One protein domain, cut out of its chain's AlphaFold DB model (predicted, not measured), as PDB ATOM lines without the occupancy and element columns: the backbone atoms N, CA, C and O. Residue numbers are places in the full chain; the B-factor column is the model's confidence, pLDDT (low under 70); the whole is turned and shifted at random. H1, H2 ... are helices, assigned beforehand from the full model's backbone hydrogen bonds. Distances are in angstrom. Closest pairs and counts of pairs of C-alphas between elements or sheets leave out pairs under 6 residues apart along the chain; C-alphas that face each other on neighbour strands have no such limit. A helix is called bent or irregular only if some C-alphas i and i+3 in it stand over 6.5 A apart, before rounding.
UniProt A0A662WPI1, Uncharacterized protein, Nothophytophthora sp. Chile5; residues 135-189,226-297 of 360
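AT A GLANCE: This is residues 135 to 189 and 226 to 297 of the 360 residues of an uncharacterized protein of Nothophytophthora sp. Chile5 (UniProt A0A662WPI1). The longest helix, H4, lies side by side with H1 and H3 in a bundle of three, while the long helix H2 folds back from one end of H1 as a free arm, the two making a V. Residues 168 to 189 of H2 stick out from the body. The printed part has 127 residues and is all helix, in the order H1, H2, H3, H4, with no named strand. It is loose, with a radius of gyration of the C-alphas of 19.4 A and spans of 56 by 41 by 23 A.

IN THESE COORDINATES: H4, residues 262 to 294, measures 47.3 A from C-alpha 262 at (38.387, -33.874, 33.289) to C-alpha 294 at (15.938, -14.997, -3.873). It has a kink of 30 degrees near residue 269 and is only just irregular: C-alphas 268 and 271 are 6.9 A apart. H1 is residues 135 to 158, 35.2 A, from C-alpha 135 at (13.985, -32.240, 3.064). H3 is residues 226 to 246, 29.9 A; H2 is residues 161 to 189, 42.2 A.

HOW THE PARTS SIT: H4 and H1 touch at a shallow tilt of 23 degrees, opposite ways; their closest C-alphas, of Ser 279 and Pro 143, are 5.8 A apart. H3 and H4 form a helical hairpin at a shallow tilt of 16 degrees, touching through residues 239 to 246 and 264 to 275 alone, closest at the C-alphas of Leu 242 and Pro 271, 5.7 A. H1 touches H3 with residues 135 to 143 alone, the same way at 9 degrees, a shallow tilt; the C-alphas of Leu 139 and Ser 232 are closest, 6.4 A. H2 is close to H1 but not clearly touching, closest at the C-alphas of Phe 164 and Ile 156, 6.6 A, and is apart from H3 and H4. Every O i to N i+4 pair is within hydrogen-bond range in H2 and H3, against 17 of 20 in H1 and 27 of 29 in H4.

THE WHOLE: The C-alphas farthest apart, of Glu 189 and Gly 256, are 60.7 A apart. Residues 190 to 225 are cut out, with 44.5 A between C-alphas 189 and 226. The H3 to H4 link, residues 247 to 261, is long. Mean pLDDT of the printed part is 70.8; 59 residues are under 70, among them 179 to 189 and 283 to 297.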
ATOM      1  N   TRP A 135      12.789 -31.575   2.542       68.94
ATOM      2  CA  TRP A 135      13.985 -32.240   3.064       68.94
ATOM      3  C   TRP A 135      15.080 -31.259   3.504       68.94
ATOM      4  O   TRP A 135      15.827 -31.579   4.423       68.94
ATOM      5  N   ASP A 136      15.146 -30.058   2.920       67.38
ATOM      6  CA  ASP A 136      16.107 -29.021   3.326       67.38
ATOM      7  C   ASP A 136      15.745 -28.426   4.686       67.38
ATOM      8  O   ASP A 136      16.604 -28.241   5.545       67.38
ATOM      9  N   PHE A 137      14.451 -28.221   4.932       65.12
ATOM     10  CA  PHE A 137      13.969 -27.805   6.246       65.12
ATOM     11  C   PHE A 137      14.204 -28.888   7.308       65.12
ATOM     12  O   PHE A 137      14.611 -28.587   8.429       65.12
ATOM     13  N   MET A 138      13.991 -30.160   6.955       66.81
ATOM     14  CA  MET A 138      14.221 -31.276   7.872       66.81
ATOM     15  C   MET A 138      15.699 -31.401   8.269       66.81
ATOM     16  O   MET A 138      15.995 -31.578   9.450       66.81
ATOM     17  N   LEU A 139      16.611 -31.237   7.305       68.88
ATOM     18  CA  LEU A 139      18.056 -31.284   7.534       68.88
ATOM     19  C   LEU A 139      18.562 -30.172   8.455       68.88
ATOM     20  O   LEU A 139      19.492 -30.412   9.212       68.88
ATOM     21  N   VAL A 140      17.952 -28.985   8.435       68.06
ATOM     22  CA  VAL A 140      18.325 -27.880   9.340       68.06
ATOM     23  C   VAL A 140      17.721 -28.061  10.732       68.06
ATOM     24  O   VAL A 140      18.360 -27.766  11.741       68.06
ATOM     25  N   MET A 141      16.493 -28.573  10.813       66.31
ATOM     26  CA  MET A 141      15.791 -28.738  12.089       66.31
ATOM     27  C   MET A 141      16.354 -29.886  12.936       66.31
ATOM     28  O   MET A 141      16.448 -29.765  14.156       66.31
ATOM     29  N   GLN A 142      16.741 -30.995  12.304       73.12
ATOM     30  CA  GLN A 142      17.250 -32.188  12.983       73.12
ATOM     31  C   GLN A 142      18.477 -31.925  13.890       73.12
ATOM     32  O   GLN A 142      18.409 -32.283  15.070       73.12
ATOM     33  N   PRO A 143      19.573 -31.286  13.430       71.38
ATOM     34  CA  PRO A 143      20.738 -31.005  14.271       71.38
ATOM     35  C   PRO A 143      20.420 -30.024  15.401       71.38
ATOM     36  O   PRO A 143      20.954 -30.185  16.492       71.38
ATOM     37  N   MET A 144      19.517 -29.057  15.198       64.88
ATOM     38  CA  MET A 144      19.102 -28.148  16.275       64.88
ATOM     39  C   MET A 144      18.371 -28.878  17.407       64.88
ATOM     40  O   MET A 144      18.609 -28.586  18.579       64.88
ATOM     41  N   ILE A 145      17.510 -29.843  17.071       71.19
ATOM     42  CA  ILE A 145      16.804 -30.657  18.069       71.19
ATOM     43  C   ILE A 145      17.791 -31.569  18.810       71.19
ATOM     44  O   ILE A 145      17.771 -31.615  20.039       71.19
ATOM     45  N   LEU A 146      18.689 -32.243  18.082       73.62
ATOM     46  CA  LEU A 146      19.735 -33.092  18.668       73.62
ATOM     47  C   LEU A 146      20.684 -32.293  19.569       73.62
ATOM     48  O   LEU A 146      21.068 -32.769  20.637       73.62
ATOM     49  N   MET A 147      21.029 -31.066  19.177       71.75
ATOM     50  CA  MET A 147      21.884 -30.178  19.963       71.75
ATOM     51  C   MET A 147      21.197 -29.768  21.268       71.75
ATOM     52  O   MET A 147      21.821 -29.827  22.323       71.75
ATOM     53  N   GLY A 148      19.906 -29.420  21.220       69.88
ATOM     54  CA  GLY A 148      19.117 -29.122  22.417       69.88
ATOM     55  C   GLY A 148      18.997 -30.321  23.363       69.88
ATOM     56  O   GLY A 148      19.159 -30.164  24.571       69.88
ATOM     57  N   ALA A 149      18.784 -31.521  22.816       71.69
ATOM     58  CA  ALA A 149      18.743 -32.756  23.599       71.69
ATOM     59  C   ALA A 149      20.096 -33.057  24.268       71.69
ATOM     60  O   ALA A 149      20.142 -33.329  25.465       71.69
ATOM     61  N   SER A 150      21.196 -32.936  23.520       67.62
ATOM     62  CA  SER A 150      22.557 -33.169  24.027       67.62
ATOM     63  C   SER A 150      22.947 -32.145  25.098       67.62
ATOM     64  O   SER A 150      23.525 -32.494  26.126       67.62
ATOM     65  N   PHE A 151      22.576 -30.877  24.898       70.94
ATOM     66  CA  PHE A 151      22.802 -29.814  25.875       70.94
ATOM     67  C   PHE A 151      21.994 -30.035  27.160       70.94
ATOM     68  O   PHE A 151      22.542 -29.923  28.253       70.94
ATOM     69  N   GLY A 152      20.717 -30.414  27.047       69.00
ATOM     70  CA  GLY A 152      19.882 -30.754  28.203       69.00
ATOM     71  C   GLY A 152      20.429 -31.949  28.990       69.00
ATOM     72  O   GLY A 152      20.515 -31.889  30.215       69.00
ATOM     73  N   ALA A 153      20.879 -32.991  28.285       69.31
ATOM     74  CA  ALA A 153      21.537 -34.151  28.886       69.31
ATOM     75  C   ALA A 153      22.878 -33.795  29.548       69.31
ATOM     76  O   ALA A 153      23.250 -34.398  30.544       69.31
ATOM     77  N   SER A 154      23.592 -32.788  29.048       67.12
ATOM     78  CA  SER A 154      24.806 -32.290  29.707       67.12
ATOM     79  C   SER A 154      24.460 -31.474  30.957       67.12
ATOM     80  O   SER A 154      25.060 -31.668  32.012       67.12
ATOM     81  N   MET A 155      23.446 -30.605  30.886       61.62
ATOM     82  CA  MET A 155      23.016 -29.781  32.022       61.62
ATOM     83  C   MET A 155      22.540 -30.607  33.221       61.62
ATOM     84  O   MET A 155      22.774 -30.184  34.350       61.62
ATOM     85  N   ILE A 156      21.933 -31.780  33.004       70.06
ATOM     86  CA  ILE A 156      21.489 -32.649  34.108       70.06
ATOM     87  C   ILE A 156      22.661 -33.199  34.935       70.06
ATOM     88  O   ILE A 156      22.495 -33.496  36.110       70.06
ATOM     89  N   THR A 157      23.850 -33.317  34.334       66.38
ATOM     90  CA  THR A 157      25.061 -33.776  35.037       66.38
ATOM     91  C   THR A 157      25.756 -32.654  35.805       66.38
ATOM     92  O   THR A 157      26.484 -32.923  36.755       66.38
ATOM     93  N   LEU A 158      25.538 -31.399  35.395       66.50
ATOM     94  CA  LEU A 158      26.192 -30.219  35.966       66.50
ATOM     95  C   LEU A 158      25.358 -29.553  37.066       66.50
ATOM     96  O   LEU A 158      25.913 -28.903  37.949       66.50
ATOM     97  N   LEU A 159      24.030 -29.672  36.997       65.12
ATOM     98  CA  LEU A 159      23.106 -29.052  37.941       65.12
ATOM     99  C   LEU A 159      22.603 -30.070  38.973       65.12
ATOM    100  O   LEU A 159      22.284 -31.200  38.607       65.12
ATOM    101  N   PRO A 160      22.423 -29.666  40.241       73.75
ATOM    102  CA  PRO A 160      21.678 -30.476  41.193       73.75
ATOM    103  C   PRO A 160      20.231 -30.666  40.713       73.75
ATOM    104  O   PRO A 160      19.605 -29.736  40.196       73.75
ATOM    105  N   THR A 161      19.691 -31.867  40.929       71.94
ATOM    106  CA  THR A 161      18.378 -32.325  40.445       71.94
ATOM    107  C   THR A 161      17.254 -31.312  40.695       71.94
ATOM    108  O   THR A 161      16.516 -30.951  39.779       71.94
ATOM    109  N   TRP A 162      17.181 -30.761  41.911       76.56
ATOM    110  CA  TRP A 162      16.186 -29.757  42.305       76.56
ATOM    111  C   TRP A 162      16.266 -28.462  41.489       76.56
ATOM    112  O   TRP A 162      15.239 -27.895  41.114       76.56
ATOM    113  N   LEU A 163      17.479 -28.004  41.171       69.06
ATOM    114  CA  LEU A 163      17.692 -26.781  40.400       69.06
ATOM    115  C   LEU A 163      17.316 -26.982  38.930       69.06
ATOM    116  O   LEU A 163      16.717 -26.094  38.327       69.06
ATOM    117  N   PHE A 164      17.610 -28.159  38.370       69.12
ATOM    118  CA  PHE A 164      17.188 -28.520  37.017       69.12
ATOM    119  C   PHE A 164      15.657 -28.552  36.896       69.12
ATOM    120  O   PHE A 164      15.101 -27.943  35.979       69.12
ATOM    121  N   PHE A 165      14.963 -29.181  37.851       71.38
ATOM    122  CA  PHE A 165      13.498 -29.207  37.875       71.38
ATOM    123  C   PHE A 165      12.888 -27.812  38.021       71.38
ATOM    124  O   PHE A 165      11.957 -27.474  37.287       71.38
ATOM    125  N   LEU A 166      13.428 -26.976  38.912       74.50
ATOM    126  CA  LEU A 166      12.943 -25.610  39.103       74.50
ATOM    127  C   LEU A 166      13.152 -24.754  37.843       74.50
ATOM    128  O   LEU A 166      12.237 -24.050  37.414       74.50
ATOM    129  N   ALA A 167      14.324 -24.851  37.209       66.75
ATOM    130  CA  ALA A 167      14.627 -24.146  35.966       66.75
ATOM    131  C   ALA A 167      13.703 -24.585  34.820       66.75
ATOM    132  O   ALA A 167      13.197 -23.740  34.078       66.75
ATOM    133  N   LEU A 168      13.427 -25.888  34.709       64.62
ATOM    134  CA  LEU A 168      12.497 -26.425  33.721       64.62
ATOM    135  C   LEU A 168      11.063 -25.947  33.982       64.62
ATOM    136  O   LEU A 168      10.389 -25.528  33.044       64.62
ATOM    137  N   LEU A 169      10.611 -25.945  35.239       75.38
ATOM    138  CA  LEU A 169       9.274 -25.487  35.623       75.38
ATOM    139  C   LEU A 169       9.078 -23.995  35.323       75.38
ATOM    140  O   LEU A 169       8.073 -23.613  34.721       75.38
ATOM    141  N   ILE A 170      10.056 -23.157  35.680       74.19
ATOM    142  CA  ILE A 170      10.040 -21.717  35.385       74.19
ATOM    143  C   ILE A 170      10.049 -21.489  33.873       74.19
ATOM    144  O   ILE A 170       9.254 -20.698  33.363       74.19
ATOM    145  N   TYR A 171      10.908 -22.198  33.137       72.69
ATOM    146  CA  TYR A 171      10.988 -22.082  31.684       72.69
ATOM    147  C   TYR A 171       9.676 -22.491  31.003       72.69
ATOM    148  O   TYR A 171       9.179 -21.777  30.125       72.69
ATOM    149  N   LEU A 172       9.078 -23.607  31.421       69.00
ATOM    150  CA  LEU A 172       7.832 -24.119  30.855       69.00
ATOM    151  C   LEU A 172       6.634 -23.238  31.233       69.00
ATOM    152  O   LEU A 172       5.786 -22.957  30.389       69.00
ATOM    153  N   GLY A 173       6.595 -22.720  32.461       73.56
ATOM    154  CA  GLY A 173       5.597 -21.744  32.899       73.56
ATOM    155  C   GLY A 173       5.715 -20.413  32.152       73.56
ATOM    156  O   GLY A 173       4.717 -19.865  31.678       73.56
ATOM    157  N   TYR A 174       6.935 -19.908  31.962       74.69
ATOM    158  CA  TYR A 174       7.191 -18.675  31.214       74.69
ATOM    159  C   TYR A 174       6.802 -18.822  29.740       74.69
ATOM    160  O   TYR A 174       6.051 -18.008  29.194       74.69
ATOM    161  N   THR A 175       7.279 -19.880  29.085       64.50
ATOM    162  CA  THR A 175       6.949 -20.143  27.679       64.50
ATOM    163  C   THR A 175       5.464 -20.459  27.509       64.50
ATOM    164  O   THR A 175       4.852 -19.953  26.568       64.50
ATOM    165  N   GLY A 176       4.852 -21.188  28.443       64.19
ATOM    166  CA  GLY A 176       3.427 -21.510  28.464       64.19
ATOM    167  C   GLY A 176       2.539 -20.277  28.612       64.19
ATOM    168  O   GLY A 176       1.662 -20.054  27.782       64.19
ATOM    169  N   THR A 177       2.797 -19.418  29.601       65.56
ATOM    170  CA  THR A 177       2.013 -18.187  29.825       65.56
ATOM    171  C   THR A 177       2.152 -17.197  28.672       65.56
ATOM    172  O   THR A 177       1.159 -16.610  28.238       65.56
ATOM    173  N   LYS A 178       3.359 -17.045  28.118       71.94
ATOM    174  CA  LYS A 178       3.599 -16.214  26.932       71.94
ATOM    175  C   LYS A 178       2.853 -16.748  25.708       71.94
ATOM    176  O   LYS A 178       2.235 -15.972  24.982       71.94
ATOM    177  N   THR A 179       2.864 -18.065  25.512       59.31
ATOM    178  CA  THR A 179       2.163 -18.727  24.403       59.31
ATOM    179  C   THR A 179       0.644 -18.662  24.578       59.31
ATOM    180  O   THR A 179      -0.065 -18.398  23.611       59.31
ATOM    181  N   ALA A 180       0.133 -18.812  25.804       58.03
ATOM    182  CA  ALA A 180      -1.293 -18.727  26.119       58.03
ATOM    183  C   ALA A 180      -1.847 -17.311  25.909       58.03
ATOM    184  O   ALA A 180      -2.882 -17.144  25.271       58.03
ATOM    185  N   LYS A 181      -1.136 -16.276  26.377       66.19
ATOM    186  CA  LYS A 181      -1.536 -14.876  26.159       66.19
ATOM    187  C   LYS A 181      -1.539 -14.514  24.674       66.19
ATOM    188  O   LYS A 181      -2.483 -13.883  24.209       66.19
ATOM    189  N   ALA A 182      -0.530 -14.963  23.925       63.41
ATOM    190  CA  ALA A 182      -0.489 -14.782  22.475       63.41
ATOM    191  C   ALA A 182      -1.646 -15.514  21.767       63.41
ATOM    192  O   ALA A 182      -2.244 -14.962  20.850       63.41
ATOM    193  N   ALA A 183      -2.008 -16.719  22.219       52.25
ATOM    194  CA  ALA A 183      -3.136 -17.472  21.671       52.25
ATOM    195  C   ALA A 183      -4.492 -16.796  21.948       52.25
ATOM    196  O   ALA A 183      -5.341 -16.743  21.062       52.25
ATOM    197  N   LEU A 184      -4.686 -16.247  23.152       67.25
ATOM    198  CA  LEU A 184      -5.917 -15.543  23.528       67.25
ATOM    199  C   LEU A 184      -6.078 -14.204  22.797       67.25
ATOM    200  O   LEU A 184      -7.191 -13.857  22.413       67.25
ATOM    201  N   ALA A 185      -4.982 -13.467  22.585       67.56
ATOM    202  CA  ALA A 185      -5.001 -12.218  21.825       67.56
ATOM    203  C   ALA A 185      -5.420 -12.457  20.364       67.56
ATOM    204  O   ALA A 185      -6.347 -11.813  19.881       67.56
ATOM    205  N   VAL A 186      -4.827 -13.461  19.708       61.78
ATOM    206  CA  VAL A 186      -5.173 -13.835  18.324       61.78
ATOM    207  C   VAL A 186      -6.607 -14.371  18.222       61.78
ATOM    208  O   VAL A 186      -7.337 -14.006  17.307       61.78
ATOM    209  N   GLY A 187      -7.064 -15.176  19.190       53.03
ATOM    210  CA  GLY A 187      -8.441 -15.689  19.203       53.03
ATOM    211  C   GLY A 187      -9.512 -14.608  19.396       53.03
ATOM    212  O   GLY A 187     -10.646 -14.779  18.950       53.03
ATOM    213  N   ARG A 188      -9.159 -13.484  20.036       54.19
ATOM    214  CA  ARG A 188     -10.045 -12.324  20.192       54.19
ATOM    215  C   ARG A 188     -10.174 -11.528  18.890       54.19
ATOM    216  O   ARG A 188     -11.266 -11.055  18.590       54.19
ATOM    217  N   GLU A 189      -9.089 -11.403  18.129       59.62
ATOM    218  CA  GLU A 189      -9.060 -10.688  16.843       59.62
ATOM    219  C   GLU A 189      -9.781 -11.458  15.723       59.62
ATOM    220  O   GLU A 189     -10.371 -10.847  14.836       59.62
ATOM    221  N   TRP A 226      18.058 -39.432  -1.794       77.44
ATOM    222  CA  TRP A 226      18.883 -40.397  -1.054       77.44
ATOM    223  C   TRP A 226      20.137 -39.781  -0.435       77.44
ATOM    224  O   TRP A 226      20.524 -40.163   0.662       77.44
ATOM    225  N   ARG A 227      20.726 -38.762  -1.072       78.38
ATOM    226  CA  ARG A 227      21.855 -38.010  -0.507       78.38
ATOM    227  C   ARG A 227      21.480 -37.241   0.767       78.38
ATOM    228  O   ARG A 227      22.253 -37.228   1.718       78.38
ATOM    229  N   LYS A 228      20.295 -36.624   0.802       78.25
ATOM    230  CA  LYS A 228      19.777 -35.882   1.967       78.25
ATOM    231  C   LYS A 228      19.339 -36.840   3.074       78.25
ATOM    232  O   LYS A 228      19.671 -36.630   4.232       78.25
ATOM    233  N   VAL A 229      18.674 -37.937   2.708       78.94
ATOM    234  CA  VAL A 229      18.320 -39.013   3.650       78.94
ATOM    235  C   VAL A 229      19.575 -39.632   4.268       78.94
ATOM    236  O   VAL A 229      19.651 -39.785   5.484       78.94
ATOM    237  N   GLY A 230      20.589 -39.914   3.447       82.19
ATOM    238  CA  GLY A 230      21.892 -40.398   3.894       82.19
ATOM    239  C   GLY A 230      22.598 -39.410   4.822       82.19
ATOM    240  O   GLY A 230      23.164 -39.835   5.821       82.19
ATOM    241  N   ALA A 231      22.502 -38.100   4.568       82.44
ATOM    242  CA  ALA A 231      23.032 -37.078   5.472       82.44
ATOM    243  C   ALA A 231      22.306 -37.065   6.831       82.44
ATOM    244  O   ALA A 231      22.963 -37.013   7.868       82.44
ATOM    245  N   SER A 232      20.973 -37.187   6.852       79.25
ATOM    246  CA  SER A 232      20.193 -37.324   8.094       79.25
ATOM    247  C   SER A 232      20.550 -38.587   8.879       79.25
ATOM    248  O   SER A 232      20.676 -38.530  10.104       79.25
ATOM    249  N   LEU A 233      20.715 -39.722   8.191       83.69
ATOM    250  CA  LEU A 233      21.092 -40.992   8.811       83.69
ATOM    251  C   LEU A 233      22.541 -40.957   9.314       83.69
ATOM    252  O   LEU A 233      22.817 -41.423  10.413       83.69
ATOM    253  N   GLY A 234      23.449 -40.344   8.552       85.31
ATOM    254  CA  GLY A 234      24.842 -40.132   8.938       85.31
ATOM    255  C   GLY A 234      24.984 -39.193  10.134       85.31
ATOM    256  O   GLY A 234      25.768 -39.475  11.032       85.31
ATOM    257  N   LEU A 235      24.179 -38.127  10.211       84.69
ATOM    258  CA  LEU A 235      24.118 -37.243  11.379       84.69
ATOM    259  C   LEU A 235      23.668 -38.002  12.631       84.69
ATOM    260  O   LEU A 235      24.259 -37.850  13.700       84.69
ATOM    261  N   PHE A 236      22.636 -38.835  12.496       83.19
ATOM    262  CA  PHE A 236      22.151 -39.677  13.583       83.19
ATOM    263  C   PHE A 236      23.203 -40.709  14.010       83.19
ATOM    264  O   PHE A 236      23.532 -40.781  15.190       83.19
ATOM    265  N   GLY A 237      23.789 -41.442  13.058       87.00
ATOM    266  CA  GLY A 237      24.838 -42.429  13.316       87.00
ATOM    267  C   GLY A 237      26.097 -41.818  13.931       87.00
ATOM    268  O   GLY A 237      26.633 -42.362  14.888       87.00
ATOM    269  N   GLY A 238      26.528 -40.649  13.449       87.81
ATOM    270  CA  GLY A 238      27.653 -39.906  14.017       87.81
ATOM    271  C   GLY A 238      27.375 -39.447  15.446       87.81
ATOM    272  O   GLY A 238      28.221 -39.612  16.318       87.81
ATOM    273  N   THR A 239      26.163 -38.955  15.720       84.81
ATOM    274  CA  THR A 239      25.771 -38.582  17.087       84.81
ATOM    275  C   THR A 239      25.730 -39.807  17.997       84.81
ATOM    276  O   THR A 239      26.299 -39.766  19.080       84.81
ATOM    277  N   LEU A 240      25.135 -40.918  17.549       84.94
ATOM    278  CA  LEU A 240      25.115 -42.176  18.300       84.94
ATOM    279  C   LEU A 240      26.519 -42.693  18.606       84.94
ATOM    280  O   LEU A 240      26.770 -43.115  19.729       84.94
ATOM    281  N   LEU A 241      27.429 -42.647  17.633       87.06
ATOM    282  CA  LEU A 241      28.810 -43.074  17.819       87.06
ATOM    283  C   LEU A 241      29.502 -42.220  18.886       87.06
ATOM    284  O   LEU A 241      30.106 -42.761  19.806       87.06
ATOM    285  N   LEU A 242      29.364 -40.894  18.805       83.94
ATOM    286  CA  LEU A 242      29.955 -39.970  19.775       83.94
ATOM    287  C   LEU A 242      29.368 -40.152  21.181       83.94
ATOM    288  O   LEU A 242      30.114 -40.174  22.155       83.94
ATOM    289  N   THR A 243      28.054 -40.352  21.293       80.31
ATOM    290  CA  THR A 243      27.401 -40.642  22.577       80.31
ATOM    291  C   THR A 243      27.780 -42.029  23.106       80.31
ATOM    292  O   THR A 243      27.933 -42.210  24.309       80.31
ATOM    293  N   SER A 244      27.992 -43.015  22.232       81.19
ATOM    294  CA  SER A 244      28.448 -44.352  22.624       81.19
ATOM    295  C   SER A 244      29.887 -44.336  23.146       81.19
ATOM    296  O   SER A 244      30.186 -45.052  24.101       81.19
ATOM    297  N   LEU A 245      30.756 -43.483  22.589       79.31
ATOM    298  CA  LEU A 245      32.124 -43.278  23.083       79.31
ATOM    299  C   LEU A 245      32.162 -42.690  24.498       79.31
ATOM    300  O   LEU A 245      33.082 -42.991  25.258       79.31
ATOM    301  N   GLN A 246      31.163 -41.884  24.866       74.12
ATOM    302  CA  GLN A 246      31.052 -41.314  26.208       74.12
ATOM    303  C   GLN A 246      30.816 -42.385  27.284       74.12
ATOM    304  O   GLN A 246      31.232 -42.204  28.429       74.12
ATOM    305  N   GLY A 247      30.213 -43.521  26.918       66.94
ATOM    306  CA  GLY A 247      29.776 -44.534  27.875       66.94
ATOM    307  C   GLY A 247      28.599 -44.055  28.733       66.94
ATOM    308  O   GLY A 247      28.219 -42.885  28.736       66.94
ATOM    309  N   GLY A 248      27.989 -44.984  29.459       66.06
ATOM    310  CA  GLY A 248      26.857 -44.722  30.344       66.06
ATOM    311  C   GLY A 248      27.084 -45.297  31.737       66.06
ATOM    312  O   GLY A 248      28.066 -45.981  31.999       66.06
ATOM    313  N   LYS A 249      26.132 -45.076  32.646       57.84
ATOM    314  CA  LYS A 249      26.206 -45.593  34.026       57.84
ATOM    315  C   LYS A 249      26.330 -47.126  34.096       57.84
ATOM    316  O   LYS A 249      26.928 -47.644  35.028       57.84
ATOM    317  N   TYR A 250      25.777 -47.824  33.103       59.03
ATOM    318  CA  TYR A 250      25.756 -49.289  33.003       59.03
ATOM    319  C   TYR A 250      26.709 -49.847  31.937       59.03
ATOM    320  O   TYR A 250      26.920 -51.052  31.880       59.03
ATOM    321  N   PHE A 251      27.289 -48.978  31.106       64.06
ATOM    322  CA  PHE A 251      28.202 -49.365  30.035       64.06
ATOM    323  C   PHE A 251      29.496 -48.572  30.186       64.06
ATOM    324  O   PHE A 251      29.482 -47.368  29.914       64.06
ATOM    325  N   PRO A 252      30.601 -49.203  30.623       66.38
ATOM    326  CA  PRO A 252      31.872 -48.506  30.730       66.38
ATOM    327  C   PRO A 252      32.234 -47.904  29.372       66.38
ATOM    328  O   PRO A 252      32.011 -48.523  28.328       66.38
ATOM    329  N   SER A 253      32.757 -46.676  29.387       74.81
ATOM    330  CA  SER A 253      33.217 -46.041  28.156       74.81
ATOM    331  C   SER A 253      34.253 -46.958  27.491       74.81
ATOM    332  O   SER A 253      35.131 -47.474  28.189       74.81
ATOM    333  N   PRO A 254      34.205 -47.164  26.162       76.19
ATOM    334  CA  PRO A 254      35.195 -47.989  25.461       76.19
ATOM    335  C   PRO A 254      36.634 -47.494  25.673       76.19
ATOM    336  O   PRO A 254      37.592 -48.240  25.519       76.19
ATOM    337  N   ILE A 255      36.766 -46.214  26.032       75.81
ATOM    338  CA  ILE A 255      38.022 -45.504  26.269       75.81
ATOM    339  C   ILE A 255      38.498 -45.674  27.734       75.81
ATOM    340  O   ILE A 255      39.612 -45.285  28.069       75.81
ATOM    341  N   GLY A 256      37.689 -46.272  28.620       75.12
ATOM    342  CA  GLY A 256      38.069 -46.564  30.008       75.12
ATOM    343  C   GLY A 256      38.244 -45.322  30.888       75.12
ATOM    344  O   GLY A 256      38.988 -45.355  31.866       75.12
ATOM    345  N   ILE A 257      37.595 -44.207  30.541       73.94
ATOM    346  CA  ILE A 257      37.773 -42.926  31.237       73.94
ATOM    347  C   ILE A 257      36.969 -42.932  32.549       73.94
ATOM    348  O   ILE A 257      35.762 -43.192  32.507       73.94
ATOM    349  N   PRO A 258      37.582 -42.594  33.704       73.00
ATOM    350  CA  PRO A 258      36.862 -42.480  34.967       73.00
ATOM    351  C   PRO A 258      35.845 -41.324  34.936       73.00
ATOM    352  O   PRO A 258      36.177 -40.240  34.449       73.00
ATOM    353  N   PRO A 259      34.651 -41.478  35.535       67.56
ATOM    354  CA  PRO A 259      33.604 -40.448  35.529       67.56
ATOM    355  C   PRO A 259      33.979 -39.161  36.285       67.56
ATOM    356  O   PRO A 259      33.383 -38.116  36.049       67.56
ATOM    357  N   SER A 260      34.981 -39.205  37.168       68.88
ATOM    358  CA  SER A 260      35.511 -38.037  37.889       68.88
ATOM    359  C   SER A 260      36.597 -37.273  37.121       68.88
ATOM    360  O   SER A 260      37.100 -36.259  37.603       68.88
ATOM    361  N   SER A 261      37.003 -37.756  35.945       75.56
ATOM    362  CA  SER A 261      38.124 -37.183  35.202       75.56
ATOM    363  C   SER A 261      37.697 -36.004  34.334       75.56
ATOM    364  O   SER A 261      36.654 -36.031  33.688       75.56
ATOM    365  N   PHE A 262      38.573 -35.004  34.210       78.19
ATOM    366  CA  PHE A 262      38.387 -33.874  33.289       78.19
ATOM    367  C   PHE A 262      38.145 -34.324  31.834       78.19
ATOM    368  O   PHE A 262      37.363 -33.714  31.108       78.19
ATOM    369  N   LEU A 263      38.746 -35.448  31.425       77.44
ATOM    370  CA  LEU A 263      38.535 -36.063  30.111       77.44
ATOM    371  C   LEU A 263      37.071 -36.456  29.852       77.44
ATOM    372  O   LEU A 263      36.616 -36.353  28.717       77.44
ATOM    373  N   PHE A 264      36.312 -36.836  30.884       75.25
ATOM    374  CA  PHE A 264      34.887 -37.142  30.740       75.25
ATOM    375  C   PHE A 264      34.081 -35.897  30.344       75.25
ATOM    376  O   PHE A 264      33.182 -35.983  29.511       75.25
ATOM    377  N   LEU A 265      34.449 -34.719  30.862       71.75
ATOM    378  CA  LEU A 265      33.823 -33.445  30.496       71.75
ATOM    379  C   LEU A 265      34.105 -33.097  29.027       71.75
ATOM    380  O   LEU A 265      33.187 -32.724  28.299       71.75
ATOM    381  N   ILE A 266      35.344 -33.291  28.566       78.44
ATOM    382  CA  ILE A 266      35.713 -33.071  27.157       78.44
ATOM    383  C   ILE A 266      34.916 -34.002  26.237       78.44
ATOM    384  O   ILE A 266      34.336 -33.546  25.251       78.44
ATOM    385  N   VAL A 267      34.851 -35.293  26.570       79.25
ATOM    386  CA  VAL A 267      34.103 -36.283  25.782       79.25
ATOM    387  C   VAL A 267      32.597 -35.994  25.814       79.25
ATOM    388  O   VAL A 267      31.939 -36.127  24.789       79.25
ATOM    389  N   SER A 268      32.063 -35.496  26.932       72.88
ATOM    390  CA  SER A 268      30.662 -35.063  27.058       72.88
ATOM    391  C   SER A 268      30.305 -33.877  26.156       72.88
ATOM    392  O   SER A 268      29.205 -33.804  25.613       72.88
ATOM    393  N   MET A 269      31.250 -32.963  25.924       76.94
ATOM    394  CA  MET A 269      31.049 -31.823  25.021       76.94
ATOM    395  C   MET A 269      31.216 -32.193  23.540       76.94
ATOM    396  O   MET A 269      30.829 -31.421  22.661       76.94
ATOM    397  N   LEU A 270      31.762 -33.372  23.231       81.06
ATOM    398  CA  LEU A 270      32.103 -33.783  21.870       81.06
ATOM    399  C   LEU A 270      30.878 -33.909  20.937       81.06
ATOM    400  O   LEU A 270      30.934 -33.349  19.836       81.06
ATOM    401  N   PRO A 271      29.743 -34.530  21.338       81.62
ATOM    402  CA  PRO A 271      28.521 -34.525  20.532       81.62
ATOM    403  C   PRO A 271      27.992 -33.108  20.286       81.62
ATOM    404  O   PRO A 271      27.536 -32.799  19.186       81.62
ATOM    405  N   PHE A 272      28.091 -32.220  21.281       74.81
ATOM    406  CA  PHE A 272      27.650 -30.831  21.154       74.81
ATOM    407  C   PHE A 272      28.499 -30.051  20.142       74.81
ATOM    408  O   PHE A 272      27.952 -29.383  19.263       74.81
ATOM    409  N   VAL A 273      29.827 -30.176  20.215       80.19
ATOM    410  CA  VAL A 273      30.749 -29.540  19.263       80.19
ATOM    411  C   VAL A 273      30.513 -30.073  17.849       80.19
ATOM    412  O   VAL A 273      30.376 -29.281  16.916       80.19
ATOM    413  N   PHE A 274      30.382 -31.392  17.686       85.19
ATOM    414  CA  PHE A 274      30.075 -32.013  16.398       85.19
ATOM    415  C   PHE A 274      28.763 -31.484  15.802       85.19
ATOM    416  O   PHE A 274      28.741 -31.025  14.658       85.19
ATOM    417  N   LEU A 275      27.681 -31.480  16.584       79.81
ATOM    418  CA  LEU A 275      26.374 -30.996  16.138       79.81
ATOM    419  C   LEU A 275      26.387 -29.500  15.812       79.81
ATOM    420  O   LEU A 275      25.754 -29.093  14.841       79.81
ATOM    421  N   SER A 276      27.130 -28.691  16.570       78.81
ATOM    422  CA  SER A 276      27.306 -27.259  16.303       78.81
ATOM    423  C   SER A 276      28.016 -27.016  14.968       78.81
ATOM    424  O   SER A 276      27.544 -26.239  14.136       78.81
ATOM    425  N   VAL A 277      29.101 -27.752  14.708       82.00
ATOM    426  CA  VAL A 277      29.855 -27.673  13.450       82.00
ATOM    427  C   VAL A 277      28.991 -28.111  12.267       82.00
ATOM    428  O   VAL A 277      28.894 -27.385  11.277       82.00
ATOM    429  N   VAL A 278      28.312 -29.257  12.370       81.12
ATOM    430  CA  VAL A 278      27.430 -29.753  11.304       81.12
ATOM    431  C   VAL A 278      26.254 -28.801  11.066       81.12
ATOM    432  O   VAL A 278      25.941 -28.498   9.917       81.12
ATOM    433  N   SER A 279      25.646 -28.270  12.130       79.19
ATOM    434  CA  SER A 279      24.582 -27.264  12.044       79.19
ATOM    435  C   SER A 279      25.050 -26.015  11.291       79.19
ATOM    436  O   SER A 279      24.354 -25.533  10.397       79.19
ATOM    437  N   HIS A 280      26.266 -25.534  11.568       78.19
ATOM    438  CA  HIS A 280      26.850 -24.387  10.869       78.19
ATOM    439  C   HIS A 280      27.061 -24.649   9.373       78.19
ATOM    440  O   HIS A 280      26.738 -23.795   8.547       78.19
ATOM    441  N   TYR A 281      27.566 -25.830   9.005       79.88
ATOM    442  CA  TYR A 281      27.751 -26.201   7.598       79.88
ATOM    443  C   TYR A 281      26.421 -26.334   6.852       79.88
ATOM    444  O   TYR A 281      26.264 -25.754   5.779       79.88
ATOM    445  N   LEU A 282      25.439 -27.012   7.446       73.56
ATOM    446  CA  LEU A 282      24.108 -27.153   6.855       73.56
ATOM    447  C   LEU A 282      23.424 -25.792   6.689       73.56
ATOM    448  O   LEU A 282      22.796 -25.534   5.664       73.56
ATOM    449  N   MET A 283      23.594 -24.886   7.656       69.06
ATOM    450  CA  MET A 283      23.036 -23.541   7.572       69.06
ATOM    451  C   MET A 283      23.668 -22.729   6.436       69.06
ATOM    452  O   MET A 283      22.953 -22.005   5.746       69.06
ATOM    453  N   LYS A 284      24.977 -22.871   6.181       69.94
ATOM    454  CA  LYS A 284      25.634 -22.226   5.030       69.94
ATOM    455  C   LYS A 284      25.052 -22.704   3.703       69.94
ATOM    456  O   LYS A 284      24.716 -21.869   2.866       69.94
ATOM    457  N   ASP A 285      24.878 -24.011   3.530       67.88
ATOM    458  CA  ASP A 285      24.320 -24.581   2.297       67.88
ATOM    459  C   ASP A 285      22.867 -24.143   2.073       67.88
ATOM    460  O   ASP A 285      22.475 -23.785   0.956       67.88
ATOM    461  N   VAL A 286      22.072 -24.091   3.145       65.62
ATOM    462  CA  VAL A 286      20.693 -23.589   3.087       65.62
ATOM    463  C   VAL A 286      20.658 -22.097   2.786       65.62
ATOM    464  O   VAL A 286      19.846 -21.682   1.965       65.62
ATOM    465  N   VAL A 287      21.552 -21.291   3.363       64.56
ATOM    466  CA  VAL A 287      21.655 -19.860   3.046       64.56
ATOM    467  C   VAL A 287      22.037 -19.658   1.582       64.56
ATOM    468  O   VAL A 287      21.389 -18.866   0.910       64.56
ATOM    469  N   VAL A 288      23.013 -20.397   1.046       65.81
ATOM    470  CA  VAL A 288      23.396 -20.316  -0.377       65.81
ATOM    471  C   VAL A 288      22.232 -20.719  -1.286       65.81
ATOM    472  O   VAL A 288      21.982 -20.073  -2.303       65.81
ATOM    473  N   THR A 289      21.482 -21.752  -0.907       62.62
ATOM    474  CA  THR A 289      20.312 -22.215  -1.666       62.62
ATOM    475  C   THR A 289      19.167 -21.199  -1.601       62.62
ATOM    476  O   THR A 289      18.568 -20.885  -2.626       62.62
ATOM    477  N   TYR A 290      18.909 -20.622  -0.425       58.12
ATOM    478  CA  TYR A 290      17.906 -19.578  -0.215       58.12
ATOM    479  C   TYR A 290      18.266 -18.291  -0.967       58.12
ATOM    480  O   TYR A 290      17.410 -17.689  -1.605       58.12
ATOM    481  N   GLN A 291      19.550 -17.920  -0.981       53.84
ATOM    482  CA  GLN A 291      20.082 -16.801  -1.762       53.84
ATOM    483  C   GLN A 291      19.911 -17.032  -3.272       53.84
ATOM    484  O   GLN A 291      19.439 -16.137  -3.969       53.84
ATOM    485  N   ARG A 292      20.198 -18.243  -3.780       53.72
ATOM    486  CA  ARG A 292      19.940 -18.606  -5.191       53.72
ATOM    487  C   ARG A 292      18.456 -18.568  -5.555       53.72
ATOM    488  O   ARG A 292      18.132 -18.264  -6.697       53.72
ATOM    489  N   GLN A 293      17.568 -18.861  -4.605       50.94
ATOM    490  CA  GLN A 293      16.122 -18.743  -4.803       50.94
ATOM    491  C   GLN A 293      15.607 -17.301  -4.689       50.94
ATOM    492  O   GLN A 293      14.506 -17.031  -5.161       50.94
ATOM    493  N   GLN A 294      16.378 -16.374  -4.104       49.16
ATOM    494  CA  GLN A 294      15.938 -14.997  -3.873       49.16
ATOM    495  C   GLN A 294      16.346 -13.966  -4.941       49.16
ATOM    496  O   GLN A 294      15.668 -12.942  -4.978       49.16
ATOM    497  N   ASN A 295      17.351 -14.174  -5.821       37.44
ATOM    498  CA  ASN A 295      17.520 -13.321  -7.027       37.44
ATOM    499  C   ASN A 295      18.598 -13.784  -8.057       37.44
ATOM    500  O   ASN A 295      19.736 -14.012  -7.650       37.44
ATOM    501  N   PRO A 296      18.338 -13.795  -9.389       48.38
ATOM    502  CA  PRO A 296      19.378 -13.866 -10.433       48.38
ATOM    503  C   PRO A 296      20.151 -12.553 -10.692       48.38
ATOM    504  O   PRO A 296      21.099 -12.557 -11.476       48.38
ATOM    505  N   ARG A 297      19.824 -11.428 -10.044       45.75
ATOM    506  CA  ARG A 297      20.670 -10.217 -10.045       45.75
ATOM    507  C   ARG A 297      20.547  -9.479  -8.714       45.75
ATOM    508  O   ARG A 297      19.547  -8.804  -8.521       45.75
TER     509      ARG A 297